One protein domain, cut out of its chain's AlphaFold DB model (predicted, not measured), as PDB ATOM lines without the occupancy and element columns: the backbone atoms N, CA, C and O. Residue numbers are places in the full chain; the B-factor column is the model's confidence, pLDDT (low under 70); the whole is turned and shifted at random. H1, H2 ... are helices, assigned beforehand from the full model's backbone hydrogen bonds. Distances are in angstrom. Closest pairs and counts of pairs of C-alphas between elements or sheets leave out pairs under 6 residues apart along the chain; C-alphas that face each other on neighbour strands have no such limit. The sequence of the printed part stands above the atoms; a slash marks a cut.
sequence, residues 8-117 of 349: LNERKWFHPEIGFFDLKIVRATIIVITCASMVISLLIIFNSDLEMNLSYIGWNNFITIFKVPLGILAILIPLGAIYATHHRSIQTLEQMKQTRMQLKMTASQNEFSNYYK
ATOM      1  N   LEU A   8     -48.093 -39.420 -15.252       67.44
ATOM      2  CA  LEU A   8     -49.345 -39.060 -15.931       67.44
ATOM      3  C   LEU A   8     -50.341 -38.304 -15.034       67.44
ATOM      4  O   LEU A   8     -51.017 -37.386 -15.508       67.44
ATOM      5  N   ASN A   9     -50.434 -38.652 -13.748       72.50
ATOM      6  CA  ASN A   9     -51.364 -37.990 -12.826       72.50
ATOM      7  C   ASN A   9     -50.866 -36.611 -12.370       72.50
ATOM      8  O   ASN A   9     -51.678 -35.693 -12.238       72.50
ATOM      9  N   GLU A  10     -49.555 -36.428 -12.180       69.94
ATOM     10  CA  GLU A  10     -48.980 -35.118 -11.832       69.94
ATOM     11  C   GLU A  10     -49.101 -34.117 -12.989       69.94
ATOM     12  O   GLU A  10     -49.495 -32.963 -12.779       69.94
ATOM     13  N   ARG A  11     -48.902 -34.575 -14.233       71.81
ATOM     14  CA  ARG A  11     -49.067 -33.742 -15.435       71.81
ATOM     15  C   ARG A  11     -50.467 -33.174 -15.609       71.81
ATOM     16  O   ARG A  11     -50.614 -32.150 -16.267       71.81
ATOM     17  N   LYS A  12     -51.500 -33.796 -15.031       81.12
ATOM     18  CA  LYS A  12     -52.876 -33.281 -15.106       81.12
ATOM     19  C   LYS A  12     -53.043 -31.943 -14.376       81.12
ATOM     20  O   LYS A  12     -53.940 -31.171 -14.713       81.12
ATOM     21  N   TRP A  13     -52.209 -31.679 -13.371       82.06
ATOM     22  CA  TRP A  13     -52.326 -30.503 -12.505       82.06
ATOM     23  C   TRP A  13     -51.197 -29.494 -12.711       82.06
ATOM     24  O   TRP A  13     -51.429 -28.293 -12.561       82.06
ATOM     25  N   PHE A  14     -50.012 -29.968 -13.101       84.81
ATOM     26  CA  PHE A  14     -48.824 -29.150 -13.311       84.81
ATOM     27  C   PHE A  14     -48.302 -29.320 -14.737       84.81
ATOM     28  O   PHE A  14     -47.473 -30.179 -15.028       84.81
ATOM     29  N   HIS A  15     -48.794 -28.472 -15.638       86.62
ATOM     30  CA  HIS A  15     -48.303 -28.428 -17.011       86.62
ATOM     31  C   HIS A  15     -47.029 -27.567 -17.086       86.62
ATOM     32  O   HIS A  15     -47.079 -26.392 -16.710       86.62
ATOM     33  N   PRO A  16     -45.899 -28.106 -17.580       86.00
ATOM     34  CA  PRO A  16     -44.631 -27.375 -17.625       86.00
ATOM     35  C   PRO A  16     -44.654 -26.187 -18.599       86.00
ATOM     36  O   PRO A  16     -43.942 -25.207 -18.389       86.00
ATOM     37  N   GLU A  17     -45.493 -26.249 -19.634       88.75
ATOM     38  CA  GLU A  17     -45.601 -25.229 -20.687       88.75
ATOM     39  C   GLU A  17     -46.453 -24.019 -20.282       88.75
ATOM     40  O   GLU A  17     -46.382 -22.961 -20.902       88.75
ATOM     41  N   ILE A  18     -47.269 -24.171 -19.239       91.44
ATOM     42  CA  ILE A  18     -48.205 -23.145 -18.789       91.44
ATOM     43  C   ILE A  18     -47.532 -22.287 -17.710       91.44
ATOM     44  O   ILE A  18     -46.798 -22.795 -16.856       91.44
ATOM     45  N   GLY A  19     -47.790 -20.976 -17.735       92.38
ATOM     46  CA  GLY A  19     -47.305 -20.046 -16.718       92.38
ATOM     47  C   GLY A  19     -47.783 -20.422 -15.311       92.38
ATOM     48  O   GLY A  19     -48.883 -20.938 -15.123       92.38
ATOM     49  N   PHE A  20     -46.969 -20.133 -14.293       92.50
ATOM     50  CA  PHE A  20     -47.254 -20.501 -12.898       92.50
ATOM     51  C   PHE A  20     -48.649 -20.054 -12.411       92.50
ATOM     52  O   PHE A  20     -49.390 -20.838 -11.818       92.50
ATOM     53  N   PHE A  21     -49.041 -18.811 -12.705       91.88
ATOM     54  CA  PHE A  21     -50.342 -18.251 -12.310       91.88
ATOM     55  C   PHE A  21     -51.519 -18.745 -13.166       91.88
ATOM     56  O   PHE A  21     -52.683 -18.517 -12.824       91.88
ATOM     57  N   ASP A  22     -51.238 -19.448 -14.259       93.75
ATOM     58  CA  ASP A  22     -52.244 -20.041 -15.137       93.75
ATOM     59  C   ASP A  22     -52.591 -21.479 -14.735       93.75
ATOM     60  O   ASP A  22     -53.585 -22.043 -15.203       93.75
ATOM     61  N   LEU A  23     -51.835 -22.061 -13.799       93.25
ATOM     62  CA  LEU A  23     -52.138 -23.364 -13.227       93.25
ATOM     63  C   LEU A  23     -53.477 -23.330 -12.478       93.25
ATOM     64  O   LEU A  23     -53.685 -22.553 -11.541       93.25
ATOM     65  N   LYS A  24     -54.379 -24.249 -12.848       94.56
ATOM     66  CA  LYS A  24     -55.718 -24.373 -12.244       94.56
ATOM     67  C   LYS A  24     -55.649 -24.547 -10.727       94.56
ATOM     68  O   LYS A  24     -56.459 -23.962 -10.016       94.56
ATOM     69  N   ILE A  25     -54.667 -25.305 -10.237       94.06
ATOM     70  CA  ILE A  25     -54.479 -25.546  -8.804       94.06
ATOM     71  C   ILE A  25     -54.050 -24.285  -8.044       94.06
ATOM     72  O   ILE A  25     -54.547 -24.032  -6.946       94.06
ATOM     73  N   VAL A  26     -53.208 -23.442  -8.650       95.31
ATOM     74  CA  VAL A  26     -52.776 -22.168  -8.057       95.31
ATOM     75  C   VAL A  26     -53.960 -21.208  -7.984       95.31
ATOM     76  O   VAL A  26     -54.255 -20.681  -6.912       95.31
ATOM     77  N   ARG A  27     -54.712 -21.053  -9.083       96.31
ATOM     78  CA  ARG A  27     -55.920 -20.210  -9.120       96.31
ATOM     79  C   ARG A  27     -56.983 -20.679  -8.125       96.31
ATOM     80  O   ARG A  27     -57.517 -19.860  -7.386       96.31
ATOM     81  N   ALA A  28     -57.250 -21.985  -8.058       96.88
ATOM     82  CA  ALA A  28     -58.184 -22.557  -7.090       96.88
ATOM     83  C   ALA A  28     -57.744 -22.282  -5.644       96.88
ATOM     84  O   ALA A  28     -58.560 -21.856  -4.833       96.88
ATOM     85  N   THR A  29     -56.454 -22.449  -5.335       96.81
ATOM     86  CA  THR A  29     -55.913 -22.164  -3.997       96.81
ATOM     87  C   THR A  29     -56.086 -20.687  -3.625       96.81
ATOM     88  O   THR A  29     -56.562 -20.383  -2.533       96.81
ATOM     89  N   ILE A  30     -55.767 -19.767  -4.547       97.62
ATOM     90  CA  ILE A  30     -55.945 -18.320  -4.344       97.62
ATOM     91  C   ILE A  30     -57.416 -17.988  -4.081       97.62
ATOM     92  O   ILE A  30     -57.713 -17.283  -3.116       97.62
ATOM     93  N   ILE A  31     -58.335 -18.522  -4.893       98.06
ATOM     94  CA  ILE A  31     -59.777 -18.286  -4.746       98.06
ATOM     95  C   ILE A  31     -60.266 -18.806  -3.391       98.06
ATOM     96  O   ILE A  31     -60.905 -18.060  -2.658       98.06
ATOM     97  N   VAL A  32     -59.924 -20.043  -3.016       98.19
ATOM     98  CA  VAL A  32     -60.375 -20.661  -1.758       98.19
ATOM     99  C   VAL A  32     -59.904 -19.867  -0.538       98.19
ATOM    100  O   VAL A  32     -60.714 -19.557   0.335       98.19
ATOM    101  N   ILE A  33     -58.623 -19.489  -0.482       98.00
ATOM    102  CA  ILE A  33     -58.070 -18.731   0.653       98.00
ATOM    103  C   ILE A  33     -58.655 -17.314   0.708       98.00
ATOM    104  O   ILE A  33     -58.996 -16.829   1.789       98.00
ATOM    105  N   THR A  34     -58.837 -16.666  -0.445       98.06
ATOM    106  CA  THR A  34     -59.451 -15.331  -0.519       98.06
ATOM    107  C   THR A  34     -60.913 -15.369  -0.078       98.06
ATOM    108  O   THR A  34     -61.323 -14.543   0.734       98.06
ATOM    109  N   CYS A  35     -61.691 -16.360  -0.530       98.31
ATOM    110  CA  CYS A  35     -63.071 -16.562  -0.090       98.31
ATOM    111  C   CYS A  35     -63.152 -16.838   1.417       98.31
ATOM    112  O   CYS A  35     -63.986 -16.242   2.091       98.31
ATOM    113  N   ALA A  36     -62.273 -17.682   1.967       98.00
ATOM    114  CA  ALA A  36     -62.234 -17.957   3.404       98.00
ATOM    115  C   ALA A  36     -61.938 -16.689   4.226       98.00
ATOM    116  O   ALA A  36     -62.635 -16.402   5.201       98.00
ATOM    117  N   SER A  37     -60.953 -15.892   3.800       98.25
ATOM    118  CA  SER A  37     -60.637 -14.604   4.428       98.25
ATOM    119  C   SER A  37     -61.802 -13.608   4.325       98.25
ATOM    120  O   SER A  37     -62.130 -12.930   5.302       98.25
ATOM    121  N   MET A  38     -62.488 -13.566   3.180       98.31
ATOM    122  CA  MET A  38     -63.654 -12.708   2.958       98.31
ATOM    123  C   MET A  38     -64.836 -13.101   3.851       98.31
ATOM    124  O   MET A  38     -65.438 -12.227   4.466       98.31
ATOM    125  N   VAL A  39     -65.139 -14.395   3.982       98.38
ATOM    126  CA  VAL A  39     -66.207 -14.889   4.868       98.38
ATOM    127  C   VAL A  39     -65.923 -14.511   6.323       98.38
ATOM    128  O   VAL A  39     -66.806 -13.989   6.997       98.38
ATOM    129  N   ILE A  40     -64.689 -14.699   6.800       98.12
ATOM    130  CA  ILE A  40     -64.304 -14.316   8.171       98.12
ATOM    131  C   ILE A  40     -64.382 -12.800   8.363       98.12
ATOM    132  O   ILE A  40     -64.873 -12.336   9.388       98.12
ATOM    133  N   SER A  41     -63.958 -12.022   7.367       97.81
ATOM    134  CA  SER A  41     -64.073 -10.560   7.396       97.81
ATOM    135  C   SER A  41     -65.533 -10.108   7.485       97.81
ATOM    136  O   SER A  41     -65.851  -9.242   8.294       97.81
ATOM    137  N   LEU A  42     -66.435 -10.723   6.710       97.81
ATOM    138  CA  LEU A  42     -67.874 -10.449   6.771       97.81
ATOM    139  C   LEU A  42     -68.463 -10.817   8.136       97.81
ATOM    140  O   LEU A  42     -69.229 -10.038   8.693       97.81
ATOM    141  N   LEU A  43     -68.074 -11.963   8.704       97.88
ATOM    142  CA  LEU A  43     -68.509 -12.358  10.045       97.88
ATOM    143  C   LEU A  43     -68.088 -11.336  11.107       97.88
ATOM    144  O   LEU A  43     -68.900 -11.009  11.968       97.88
ATOM    145  N   ILE A  44     -66.866 -10.801  11.034       96.94
ATOM    146  CA  ILE A  44     -66.401  -9.750  11.951       96.94
ATOM    147  C   ILE A  44     -67.247  -8.483  11.785       96.94
ATOM    148  O   ILE A  44     -67.721  -7.947  12.783       96.94
ATOM    149  N   ILE A  45     -67.487  -8.046  10.544       96.75
ATOM    150  CA  ILE A  45     -68.264  -6.832  10.243       96.75
ATOM    151  C   ILE A  45     -69.703  -6.935  10.760       96.75
ATOM    152  O   ILE A  45     -70.205  -5.980  11.339       96.75
ATOM    153  N   PHE A  46     -70.368  -8.077  10.572       97.31
ATOM    154  CA  PHE A  46     -71.767  -8.238  10.981       97.31
ATOM    155  C   PHE A  46     -71.964  -8.465  12.482       97.31
ATOM    156  O   PHE A  46     -73.070  -8.263  12.972       97.31
ATOM    157  N   ASN A  47     -70.928  -8.899  13.207       97.06
ATOM    158  CA  ASN A  47     -71.025  -9.212  14.637       97.06
ATOM    159  C   ASN A  47     -70.296  -8.203  15.539       97.06
ATOM    160  O   ASN A  47     -70.235  -8.419  16.746       97.06
ATOM    161  N   SER A  48     -69.719  -7.136  14.979       94.00
ATOM    162  CA  SER A  48     -68.976  -6.122  15.736       94.00
ATOM    163  C   SER A  48     -69.526  -4.725  15.463       94.00
ATOM    164  O   SER A  48     -69.710  -4.349  14.306       94.00
ATOM    165  N   ASP A  49     -69.714  -3.929  16.515       93.81
ATOM    166  CA  ASP A  49     -70.091  -2.516  16.408       93.81
ATOM    167  C   ASP A  49     -68.871  -1.681  15.980       93.81
ATOM    168  O   ASP A  49     -68.102  -1.177  16.799       93.81
ATOM    169  N   LEU A  50     -68.633  -1.608  14.668       93.62
ATOM    170  CA  LEU A  50     -67.480  -0.917  14.086       93.62
ATOM    171  C   LEU A  50     -67.809   0.546  13.766       93.62
ATOM    172  O   LEU A  50     -68.677   0.835  12.944       93.62
ATOM    173  N   GLU A  51     -67.044   1.471  14.342       93.94
ATOM    174  CA  GLU A  51     -67.095   2.894  13.994       93.94
ATOM    175  C   GLU A  51     -66.028   3.250  12.949       93.94
ATOM    176  O   GLU A  51     -64.860   2.857  13.052       93.94
ATOM    177  N   MET A  52     -66.406   4.032  11.934       93.50
ATOM    178  CA  MET A  52     -65.469   4.484  10.906       93.50
ATOM    179  C   MET A  52     -64.600   5.625  11.446       93.50
ATOM    180  O   MET A  52     -65.056   6.753  11.609       93.50
ATOM    181  N   ASN A  53     -63.320   5.336  11.677       94.94
ATOM    182  CA  ASN A  53     -62.331   6.318  12.103       94.94
ATOM    183  C   ASN A  53     -61.118   6.281  11.158       94.94
ATOM    184  O   ASN A  53     -60.410   5.282  11.091       94.94
ATOM    185  N   LEU A  54     -60.872   7.369  10.423       95.81
ATOM    186  CA  LEU A  54     -59.760   7.476   9.462       95.81
ATOM    187  C   LEU A  54     -58.455   8.000  10.090       95.81
ATOM    188  O   LEU A  54     -57.471   8.222   9.384       95.81
ATOM    189  N   SER A  55     -58.429   8.215  11.409       97.56
ATOM    190  CA  SER A  55     -57.207   8.579  12.133       97.56
ATOM    191  C   SER A  55     -56.255   7.388  12.289       97.56
ATOM    192  O   SER A  55     -56.611   6.232  12.050       97.56
ATOM    193  N   TYR A  56     -55.037   7.658  12.767       97.06
ATOM    194  CA  TYR A  56     -54.049   6.618  13.077       97.06
ATOM    195  C   TYR A  56     -54.582   5.557  14.064       97.06
ATOM    196  O   TYR A  56     -54.222   4.387  13.963       97.06
ATOM    197  N   ILE A  57     -55.469   5.949  14.990       96.81
ATOM    198  CA  ILE A  57     -56.092   5.040  15.964       96.81
ATOM    199  C   ILE A  57     -57.010   4.052  15.243       96.81
ATOM    200  O   ILE A  57     -56.958   2.851  15.503       96.81
ATOM    201  N   GLY A  58     -57.816   4.542  14.297       95.69
ATOM    202  CA  GLY A  58     -58.715   3.702  13.511       95.69
ATOM    203  C   GLY A  58     -57.971   2.698  12.632       95.69
ATOM    204  O   GLY A  58     -58.349   1.530  12.599       95.69
ATOM    205  N   TRP A  59     -56.854   3.098  12.018       96.19
ATOM    206  CA  TRP A  59     -55.995   2.178  11.260       96.19
ATOM    207  C   TRP A  59     -55.363   1.080  12.130       96.19
ATOM    208  O   TRP A  59     -55.366  -0.089  11.740       96.19
ATOM    209  N   ASN A  60     -54.868   1.411  13.327       95.81
ATOM    210  CA  ASN A  60     -54.332   0.411  14.260       95.81
ATOM    211  C   ASN A  60     -55.412  -0.565  14.748       95.81
ATOM    212  O   ASN A  60     -55.167  -1.774  14.832       95.81
ATOM    213  N   ASN A  61     -56.616  -0.058  15.027       95.44
ATOM    214  CA  ASN A  61     -57.760  -0.893  15.382       95.44
ATOM    215  C   ASN A  61     -58.175  -1.788  14.210       95.44
ATOM    216  O   ASN A  61     -58.388  -2.976  14.424       95.44
ATOM    217  N   PHE A  62     -58.196  -1.277  12.975       95.75
ATOM    218  CA  PHE A  62     -58.472  -2.073  11.778       95.75
ATOM    219  C   PHE A  62     -57.508  -3.259  11.653       95.75
ATOM    220  O   PHE A  62     -57.950  -4.398  11.535       95.75
ATOM    221  N   ILE A  63     -56.194  -3.031  11.758       95.88
ATOM    222  CA  ILE A  63     -55.199  -4.114  11.679       95.88
ATOM    223  C   ILE A  63     -55.395  -5.130  12.812       95.88
ATOM    224  O   ILE A  63     -55.259  -6.334  12.598       95.88
ATOM    225  N   THR A  64     -55.724  -4.655  14.014       96.88
ATOM    226  CA  THR A  64     -55.925  -5.505  15.193       96.88
ATOM    227  C   THR A  64     -57.176  -6.375  15.051       96.88
ATOM    228  O   THR A  64     -57.117  -7.578  15.305       96.88
ATOM    229  N   ILE A  65     -58.280  -5.789  14.586       97.12
ATOM    230  CA  ILE A  65     -59.574  -6.452  14.379       97.12
ATOM    231  C   ILE A  65     -59.491  -7.443  13.208       97.12
ATOM    232  O   ILE A  65     -59.902  -8.595  13.335       97.12
ATOM    233  N   PHE A  66     -58.882  -7.049  12.086       97.75
ATOM    234  CA  PHE A  66     -58.748  -7.883  10.884       97.75
ATOM    235  C   PHE A  66     -57.477  -8.749  10.869       97.75
ATOM    236  O   PHE A  66     -57.121  -9.322   9.838       97.75
ATOM    237  N   LYS A  67     -56.799  -8.926  12.009       97.81
ATOM    238  CA  LYS A  67     -55.561  -9.719  12.095       97.81
ATOM    239  C   LYS A  67     -55.740 -11.159  11.609       97.81
ATOM    240  O   LYS A  67     -54.854 -11.699  10.952       97.81
ATOM    241  N   VAL A  68     -56.881 -11.780  11.915       98.06
ATOM    242  CA  VAL A  68     -57.191 -13.162  11.512       98.06
ATOM    243  C   VAL A  68     -57.357 -13.297   9.989       98.06
ATOM    244  O   VAL A  68     -56.605 -14.073   9.396       98.06
ATOM    245  N   PRO A  69     -58.261 -12.558   9.313       97.50
ATOM    246  CA  PRO A  69     -58.395 -12.650   7.857       97.50
ATOM    247  C   PRO A  69     -57.124 -12.222   7.108       97.50
ATOM    248  O   PRO A  69     -56.794 -12.830   6.085       97.50
ATOM    249  N   LEU A  70     -56.364 -11.252   7.634       97.88
ATOM    250  CA  LEU A  70     -55.046 -10.890   7.102       97.88
ATOM    251  C   LEU A  70     -54.031 -12.029   7.256       97.88
ATOM    252  O   LEU A  70     -53.289 -12.319   6.319       97.88
ATOM    253  N   GLY A  71     -54.020 -12.718   8.400       98.06
ATOM    254  CA  GLY A  71     -53.174 -13.888   8.631       98.06
ATOM    255  C   GLY A  71     -53.479 -15.036   7.666       98.06
ATOM    256  O   GLY A  71     -52.560 -15.672   7.161       98.06
ATOM    257  N   ILE A  72     -54.756 -15.256   7.340       97.62
ATOM    258  CA  ILE A  72     -55.175 -16.255   6.346       97.62
ATOM    259  C   ILE A  72     -54.680 -15.880   4.947       97.62
ATOM    260  O   ILE A  72     -54.131 -16.728   4.248       97.62
ATOM    261  N   LEU A  73     -54.805 -14.609   4.548       97.94
ATOM    262  CA  LEU A  73     -54.241 -14.135   3.280       97.94
ATOM    263  C   LEU A  73     -52.716 -14.276   3.250       97.94
ATOM    264  O   LEU A  73     -52.161 -14.636   2.214       97.94
ATOM    265  N   ALA A  74     -52.034 -14.068   4.378       98.00
ATOM    266  CA  ALA A  74     -50.583 -14.207   4.463       98.00
ATOM    267  C   ALA A  74     -50.092 -15.640   4.173       98.00
ATOM    268  O   ALA A  74     -48.968 -15.800   3.700       98.00
ATOM    269  N   ILE A  75     -50.928 -16.675   4.361       97.75
ATOM    270  CA  ILE A  75     -50.610 -18.077   4.014       97.75
ATOM    271  C   ILE A  75     -50.399 -18.262   2.498       97.75
ATOM    272  O   ILE A  75     -49.690 -19.181   2.079       97.75
ATOM    273  N   LEU A  76     -50.929 -17.366   1.656       96.94
ATOM    274  CA  LEU A  76     -50.687 -17.407   0.210       96.94
ATOM    275  C   LEU A  76     -49.204 -17.277  -0.147       96.94
ATOM    276  O   LEU A  76     -48.779 -17.857  -1.142       96.94
ATOM    277  N   ILE A  77     -48.414 -16.563   0.661       97.19
ATOM    278  CA  ILE A  77     -46.986 -16.348   0.399       97.19
ATOM    279  C   ILE A  77     -46.201 -17.673   0.482       97.19
ATOM    280  O   ILE A  77     -45.611 -18.064  -0.529       97.19
ATOM    281  N   PRO A  78     -46.190 -18.408   1.618       97.81
ATOM    282  CA  PRO A  78     -45.462 -19.672   1.707       97.81
ATOM    283  C   PRO A  78     -46.029 -20.752   0.776       97.81
ATOM    284  O   PRO A  78     -45.251 -21.492   0.176       97.81
ATOM    285  N   LEU A  79     -47.353 -20.827   0.582       96.38
ATOM    286  CA  LEU A  79     -47.938 -21.784  -0.368       96.38
ATOM    287  C   LEU A  79     -47.544 -21.475  -1.816       96.38
ATOM    288  O   LEU A  79     -47.175 -22.380  -2.564       96.38
ATOM    289  N   GLY A  80     -47.568 -20.197  -2.200       96.19
ATOM    290  CA  GLY A  80     -47.112 -19.749  -3.511       96.19
ATOM    291  C   GLY A  80     -45.644 -20.098  -3.751       96.19
ATOM    292  O   GLY A  80     -45.307 -20.601  -4.821       96.19
ATOM    293  N   ALA A  81     -44.786 -19.921  -2.741       97.06
ATOM    294  CA  ALA A  81     -43.373 -20.295  -2.818       97.06
ATOM    295  C   ALA A  81     -43.172 -21.808  -3.027       97.06
ATOM    296  O   ALA A  81     -42.351 -22.211  -3.858       97.06
ATOM    297  N   ILE A  82     -43.941 -22.648  -2.325       96.69
ATOM    298  CA  ILE A  82     -43.900 -24.109  -2.488       96.69
ATOM    299  C   ILE A  82     -44.347 -24.504  -3.898       96.69
ATOM    300  O   ILE A  82     -43.622 -25.224  -4.587       96.69
ATOM    301  N   TYR A  83     -45.490 -23.998  -4.370       95.12
ATOM    302  CA  TYR A  83     -45.970 -24.314  -5.715       95.12
ATOM    303  C   TYR A  83     -45.017 -23.820  -6.804       95.12
ATOM    304  O   TYR A  83     -44.804 -24.531  -7.783       95.12
ATOM    305  N   ALA A  84     -44.421 -22.634  -6.649       94.12
ATOM    306  CA  ALA A  84     -43.470 -22.101  -7.621       94.12
ATOM    307  C   ALA A  84     -42.205 -22.966  -7.691       94.12
ATOM    308  O   ALA A  84     -41.705 -23.260  -8.776       94.12
ATOM    309  N   THR A  85     -41.711 -23.420  -6.537       95.06
ATOM    310  CA  THR A  85     -40.560 -24.330  -6.460       95.06
ATOM    311  C   THR A  85     -40.878 -25.675  -7.112       95.06
ATOM    312  O   THR A  85     -40.084 -26.189  -7.899       95.06
ATOM    313  N   HIS A  86     -42.067 -26.218  -6.845       92.94
ATOM    314  CA  HIS A  86     -42.520 -27.472  -7.437       92.94
ATOM    315  C   HIS A  86     -42.703 -27.367  -8.961       92.94
ATOM    316  O   HIS A  86     -42.183 -28.200  -9.700       92.94
ATOM    317  N   HIS A  87     -43.344 -26.302  -9.455       91.81
ATOM    318  CA  HIS A  87     -43.511 -26.048 -10.891       91.81
ATOM    319  C   HIS A  87     -42.165 -25.942 -11.618       91.81
ATOM    320  O   HIS A  87     -41.978 -26.592 -12.645       91.81
ATOM    321  N   ARG A  88     -41.186 -25.226 -11.046       91.81
ATOM    322  CA  ARG A  88     -39.816 -25.155 -11.590       91.81
ATOM    323  C   ARG A  88     -39.130 -26.519 -11.652       91.81
ATOM    324  O   ARG A  88     -38.404 -26.791 -12.608       91.81
ATOM    325  N   SER A  89     -39.347 -27.378 -10.656       92.62
ATOM    326  CA  SER A  89     -38.805 -28.740 -10.660       92.62
ATOM    327  C   SER A  89     -39.379 -29.560 -11.819       92.62
ATOM    328  O   SER A  89     -38.613 -30.147 -12.581       92.62
ATOM    329  N   ILE A  90     -40.698 -29.504 -12.030       90.12
ATOM    330  CA  ILE A  90     -41.375 -30.185 -13.146       90.12
ATOM    331  C   ILE A  90     -40.900 -29.645 -14.500       90.12
ATOM    332  O   ILE A  90     -40.581 -30.425 -15.396       90.12
ATOM    333  N   GLN A  91     -40.776 -28.322 -14.646       89.12
ATOM    334  CA  GLN A  91     -40.225 -27.709 -15.859       89.12
ATOM    335  C   GLN A  91     -38.806 -28.203 -16.158       89.12
ATOM    336  O   GLN A  91     -38.502 -28.561 -17.293       89.12
ATOM    337  N   THR A  92     -37.951 -28.267 -15.135       91.50
ATOM    338  CA  THR A  92     -36.567 -28.736 -15.274       91.50
ATOM    339  C   THR A  92     -36.520 -30.206 -15.698       91.50
ATOM    340  O   THR A  92     -35.726 -30.572 -16.564       91.50
ATOM    341  N   LEU A  93     -37.381 -31.053 -15.128       90.50
ATOM    342  CA  LEU A  93     -37.469 -32.467 -15.495       90.50
ATOM    343  C   LEU A  93     -37.876 -32.654 -16.961       90.50
ATOM    344  O   LEU A  93     -37.235 -33.430 -17.677       90.50
ATOM    345  N   GLU A  94     -38.889 -31.923 -17.428       89.94
ATOM    346  CA  GLU A  94     -39.335 -32.018 -18.823       89.94
ATOM    347  C   GLU A  94     -38.260 -31.498 -19.788       89.94
ATOM    348  O   GLU A  94     -37.950 -32.153 -20.784       89.94
ATOM    349  N   GLN A  95     -37.594 -30.390 -19.450       89.88
ATOM    350  CA  GLN A  95     -36.451 -29.890 -20.218       89.88
ATOM    351  C   GLN A  95     -35.318 -30.921 -20.292       89.88
ATOM    352  O   GLN A  95     -34.793 -31.184 -21.371       89.88
ATOM    353  N   MET A  96     -34.962 -31.573 -19.179       89.31
ATOM    354  CA  MET A  96     -33.949 -32.636 -19.180       89.31
ATOM    355  C   MET A  96     -34.349 -33.811 -20.077       89.31
ATOM    356  O   MET A  96     -33.498 -34.387 -20.759       89.31
ATOM    357  N   LYS A  97     -35.633 -34.179 -20.092       90.31
ATOM    358  CA  LYS A  97     -36.154 -35.240 -20.956       90.31
ATOM    359  C   LYS A  97     -36.036 -34.864 -22.433       90.31
ATOM    360  O   LYS A  97     -35.514 -35.667 -23.208       90.31
ATOM    361  N   GLN A  98     -36.444 -33.651 -22.801       91.50
ATOM    362  CA  GLN A  98     -36.307 -33.132 -24.163       91.50
ATOM    363  C   GLN A  98     -34.837 -33.085 -24.598       91.50
ATOM    364  O   GLN A  98     -34.493 -33.619 -25.652       91.50
ATOM    365  N   THR A  99     -33.945 -32.567 -23.750       93.94
ATOM    366  CA  THR A  99     -32.499 -32.538 -24.010       93.94
ATOM    367  C   THR A  99     -31.929 -33.940 -24.211       93.94
ATOM    368  O   THR A  99     -31.159 -34.168 -25.139       93.94
ATOM    369  N   ARG A 100     -32.327 -34.927 -23.396       93.00
ATOM    370  CA  ARG A 100     -31.892 -36.325 -23.577       93.00
ATOM    371  C   ARG A 100     -32.352 -36.911 -24.907       93.00
ATOM    372  O   ARG A 100     -31.590 -37.641 -25.534       93.00
ATOM    373  N   MET A 101     -33.582 -36.620 -25.332       93.12
ATOM    374  CA  MET A 101     -34.079 -37.063 -26.637       93.12
ATOM    375  C   MET A 101     -33.286 -36.415 -27.773       93.12
ATOM    376  O   MET A 101     -32.843 -37.122 -28.674       93.12
ATOM    377  N   GLN A 102     -33.037 -35.106 -27.695       93.19
ATOM    378  CA  GLN A 102     -32.218 -34.391 -28.673       93.19
ATOM    379  C   GLN A 102     -30.799 -34.957 -28.751       93.19
ATOM    380  O   GLN A 102     -30.335 -35.258 -29.843       93.19
ATOM    381  N   LEU A 103     -30.141 -35.202 -27.613       94.38
ATOM    382  CA  LEU A 103     -28.805 -35.802 -27.578       94.38
ATOM    383  C   LEU A 103     -28.761 -37.169 -28.267       94.38
ATOM    384  O   LEU A 103     -27.829 -37.436 -29.017       94.38
ATOM    385  N   LYS A 104     -29.773 -38.020 -28.055       94.81
ATOM    386  CA  LYS A 104     -29.859 -39.326 -28.728       94.81
ATOM    387  C   LYS A 104     -30.029 -39.189 -30.241       94.81
ATOM    388  O   LYS A 104     -29.364 -39.903 -30.984       94.81
ATOM    389  N   MET A 105     -30.893 -38.278 -30.691       93.44
ATOM    390  CA  MET A 105     -31.101 -38.028 -32.122       93.44
ATOM    391  C   MET A 105     -29.831 -37.484 -32.780       93.44
ATOM    392  O   MET A 105     -29.399 -38.006 -33.804       93.44
ATOM    393  N   THR A 106     -29.184 -36.499 -32.155       93.88
ATOM    394  CA  THR A 106     -27.925 -35.930 -32.645       93.88
ATOM    395  C   THR A 106     -26.807 -36.967 -32.664       93.88
ATOM    396  O   THR A 106     -26.055 -37.019 -33.630       93.88
ATOM    397  N   ALA A 107     -26.701 -37.825 -31.644       92.88
ATOM    398  CA  ALA A 107     -25.707 -38.897 -31.621       92.88
ATOM    399  C   ALA A 107     -25.892 -39.872 -32.796       92.88
ATOM    400  O   ALA A 107     -24.934 -40.132 -33.516       92.88
ATOM    401  N   SER A 108     -27.126 -40.324 -33.046       91.81
ATOM    402  CA  SER A 108     -27.442 -41.201 -34.184       91.81
ATOM    403  C   SER A 108     -27.160 -40.533 -35.534       91.81
ATOM    404  O   SER A 108     -26.628 -41.166 -36.445       91.81
ATOM    405  N   GLN A 109     -27.471 -39.243 -35.670       93.81
ATOM    406  CA  GLN A 109     -27.188 -38.510 -36.901       93.81
ATOM    407  C   GLN A 109     -25.687 -38.291 -37.118       93.81
ATOM    408  O   GLN A 109     -25.213 -38.384 -38.251       93.81
ATOM    409  N   ASN A 110     -24.933 -38.044 -36.047       93.06
ATOM    410  CA  ASN A 110     -23.479 -37.938 -36.106       93.06
ATOM    411  C   ASN A 110     -22.842 -39.271 -36.504       93.06
ATOM    412  O   ASN A 110     -21.993 -39.285 -37.386       93.06
ATOM    413  N   GLU A 111     -23.275 -40.383 -35.912       92.75
ATOM    414  CA  GLU A 111     -22.815 -41.733 -36.255       92.75
ATOM    415  C   GLU A 111     -23.063 -42.057 -37.736       92.75
ATOM    416  O   GLU A 111     -22.147 -42.468 -38.450       92.75
ATOM    417  N   PHE A 112     -24.269 -41.765 -38.236       94.50
ATOM    418  CA  PHE A 112     -24.603 -41.910 -39.653       94.50
ATOM    419  C   PHE A 112     -23.706 -41.038 -40.544       94.50
ATOM    420  O   PHE A 112     -23.101 -41.535 -41.491       94.50
ATOM    421  N   SER A 113     -23.590 -39.745 -40.231       95.06
ATOM    422  CA  SER A 113     -22.774 -38.794 -40.997       95.06
ATOM    423  C   SER A 113     -21.304 -39.222 -41.050       95.06
ATOM    424  O   SER A 113     -20.695 -39.248 -42.121       95.06
ATOM    425  N   ASN A 114     -20.750 -39.631 -39.909       94.06
ATOM    426  CA  ASN A 114     -19.366 -40.067 -39.806       94.06
ATOM    427  C   ASN A 114     -19.121 -41.364 -40.591       94.06
ATOM    428  O   ASN A 114     -18.110 -41.461 -41.280       94.06
ATOM    429  N   TYR A 115     -20.050 -42.329 -40.556       96.12
ATOM    430  CA  TYR A 115     -19.960 -43.551 -41.365       96.12
ATOM    431  C   TYR A 115     -19.852 -43.247 -42.866       96.12
ATOM    432  O   TYR A 115     -18.947 -43.759 -43.528       96.12
ATOM    433  N   TYR A 116     -20.738 -42.404 -43.410       96.75
ATOM    434  CA  TYR A 116     -20.703 -42.079 -44.842       96.75
ATOM    435  C   TYR A 116     -19.480 -41.259 -45.222       96.75
ATOM    436  O   TYR A 116     -18.903 -41.505 -46.276       96.75
ATOM    437  N   LYS A 117     -19.051 -40.340 -44.354       96.62
ATOM    438  CA  LYS A 117     -17.827 -39.573 -44.575       96.62
ATOM    439  C   LYS A 117     -16.596 -40.478 -44.616       96.62
ATOM    440  O   LYS A 117     -15.765 -40.336 -45.502       96.62
TER     441      LYS A 117
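What this domain is: This is residues 8 to 117 of the 349 residues of an uncharacterized protein of Vibrio parahaemolyticus serotype O3:K6 (strain RIMD 2210633) (UniProt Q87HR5). This is a long, thin rod of helices: H4 and the 42-residue H5 follow each other almost in one line, and H2 runs side by side with H4 and the first turns of H5, pointing the opposite way. Past this two-helix part, residues 96 to 117 of H5 stick out as a bare arm; at the other end of the rod the chain turns through H3, which stands steeply to H2, while the small H1 is set off from the other helices by a long link. The printed part has 110 residues with five named helices in the order H1, H2, H3, H4, H5 and no named strand, and its class is all helix. It is extended, with a radius of gyration of the C-alphas of 25.2 A and spans of 88 by 29 by 15 A.

How they stand to each other: H1, residues 8 to 11, touches no helix and is apart from H2, residues 24 to 47. H3, residues 56 to 65, is close to H2 but not clearly touching; their closest C-alphas, those of Ile 44 and Ile 65, are 8.0 A apart, and their lines stand at a steep tilt of 67 degrees, only just short of about perpendicular. H4, residues 67 to 74, meets H3 only through their link. H2 touches H4 with residues 33 to 41 alone, the closest C-alphas being those of Ser 37 and Pro 69 at 4.5 A, with a shallow tilt of 8 degrees, opposite ways. H5, residues 76 to 117, meets H4 only through their link. Residues 26 to 33 of H2 touch residues 76 to 83 of H5; the closest C-alphas, those of Ile 30 and Leu 76, are 7.0 A apart, and the helices run opposite ways at a shallow tilt of 6 degrees. H3 and H5 are apart. In H2, H3, H4 and H5 every O i to N i+4 pair is within hydrogen-bond range; H1 is too short for such a pair.

Where its parts are: H1 begins at C-alpha 8, (-49.345, -39.060, -15.931). H2 is 34.4 A long and begins at C-alpha 24, (-55.718, -24.373, -12.244). H3 measures 14.2 A and H4 10.2 A. H5 is 59.8 A long and ends at C-alpha 117, (-17.827, -39.573, -44.575).

The domain as a whole: The C-alphas of Asp 49 and Lys 117, the two farthest apart, are 88.5 A from each other. Without residues 96 to 117, the body spans 56 by 23 by 15 A. The printed part has no cut. The link from H1 to H2 is long, with 12 residues. The mean pLDDT of the printed part is 93.7, and residues 8 and 10 are under 70.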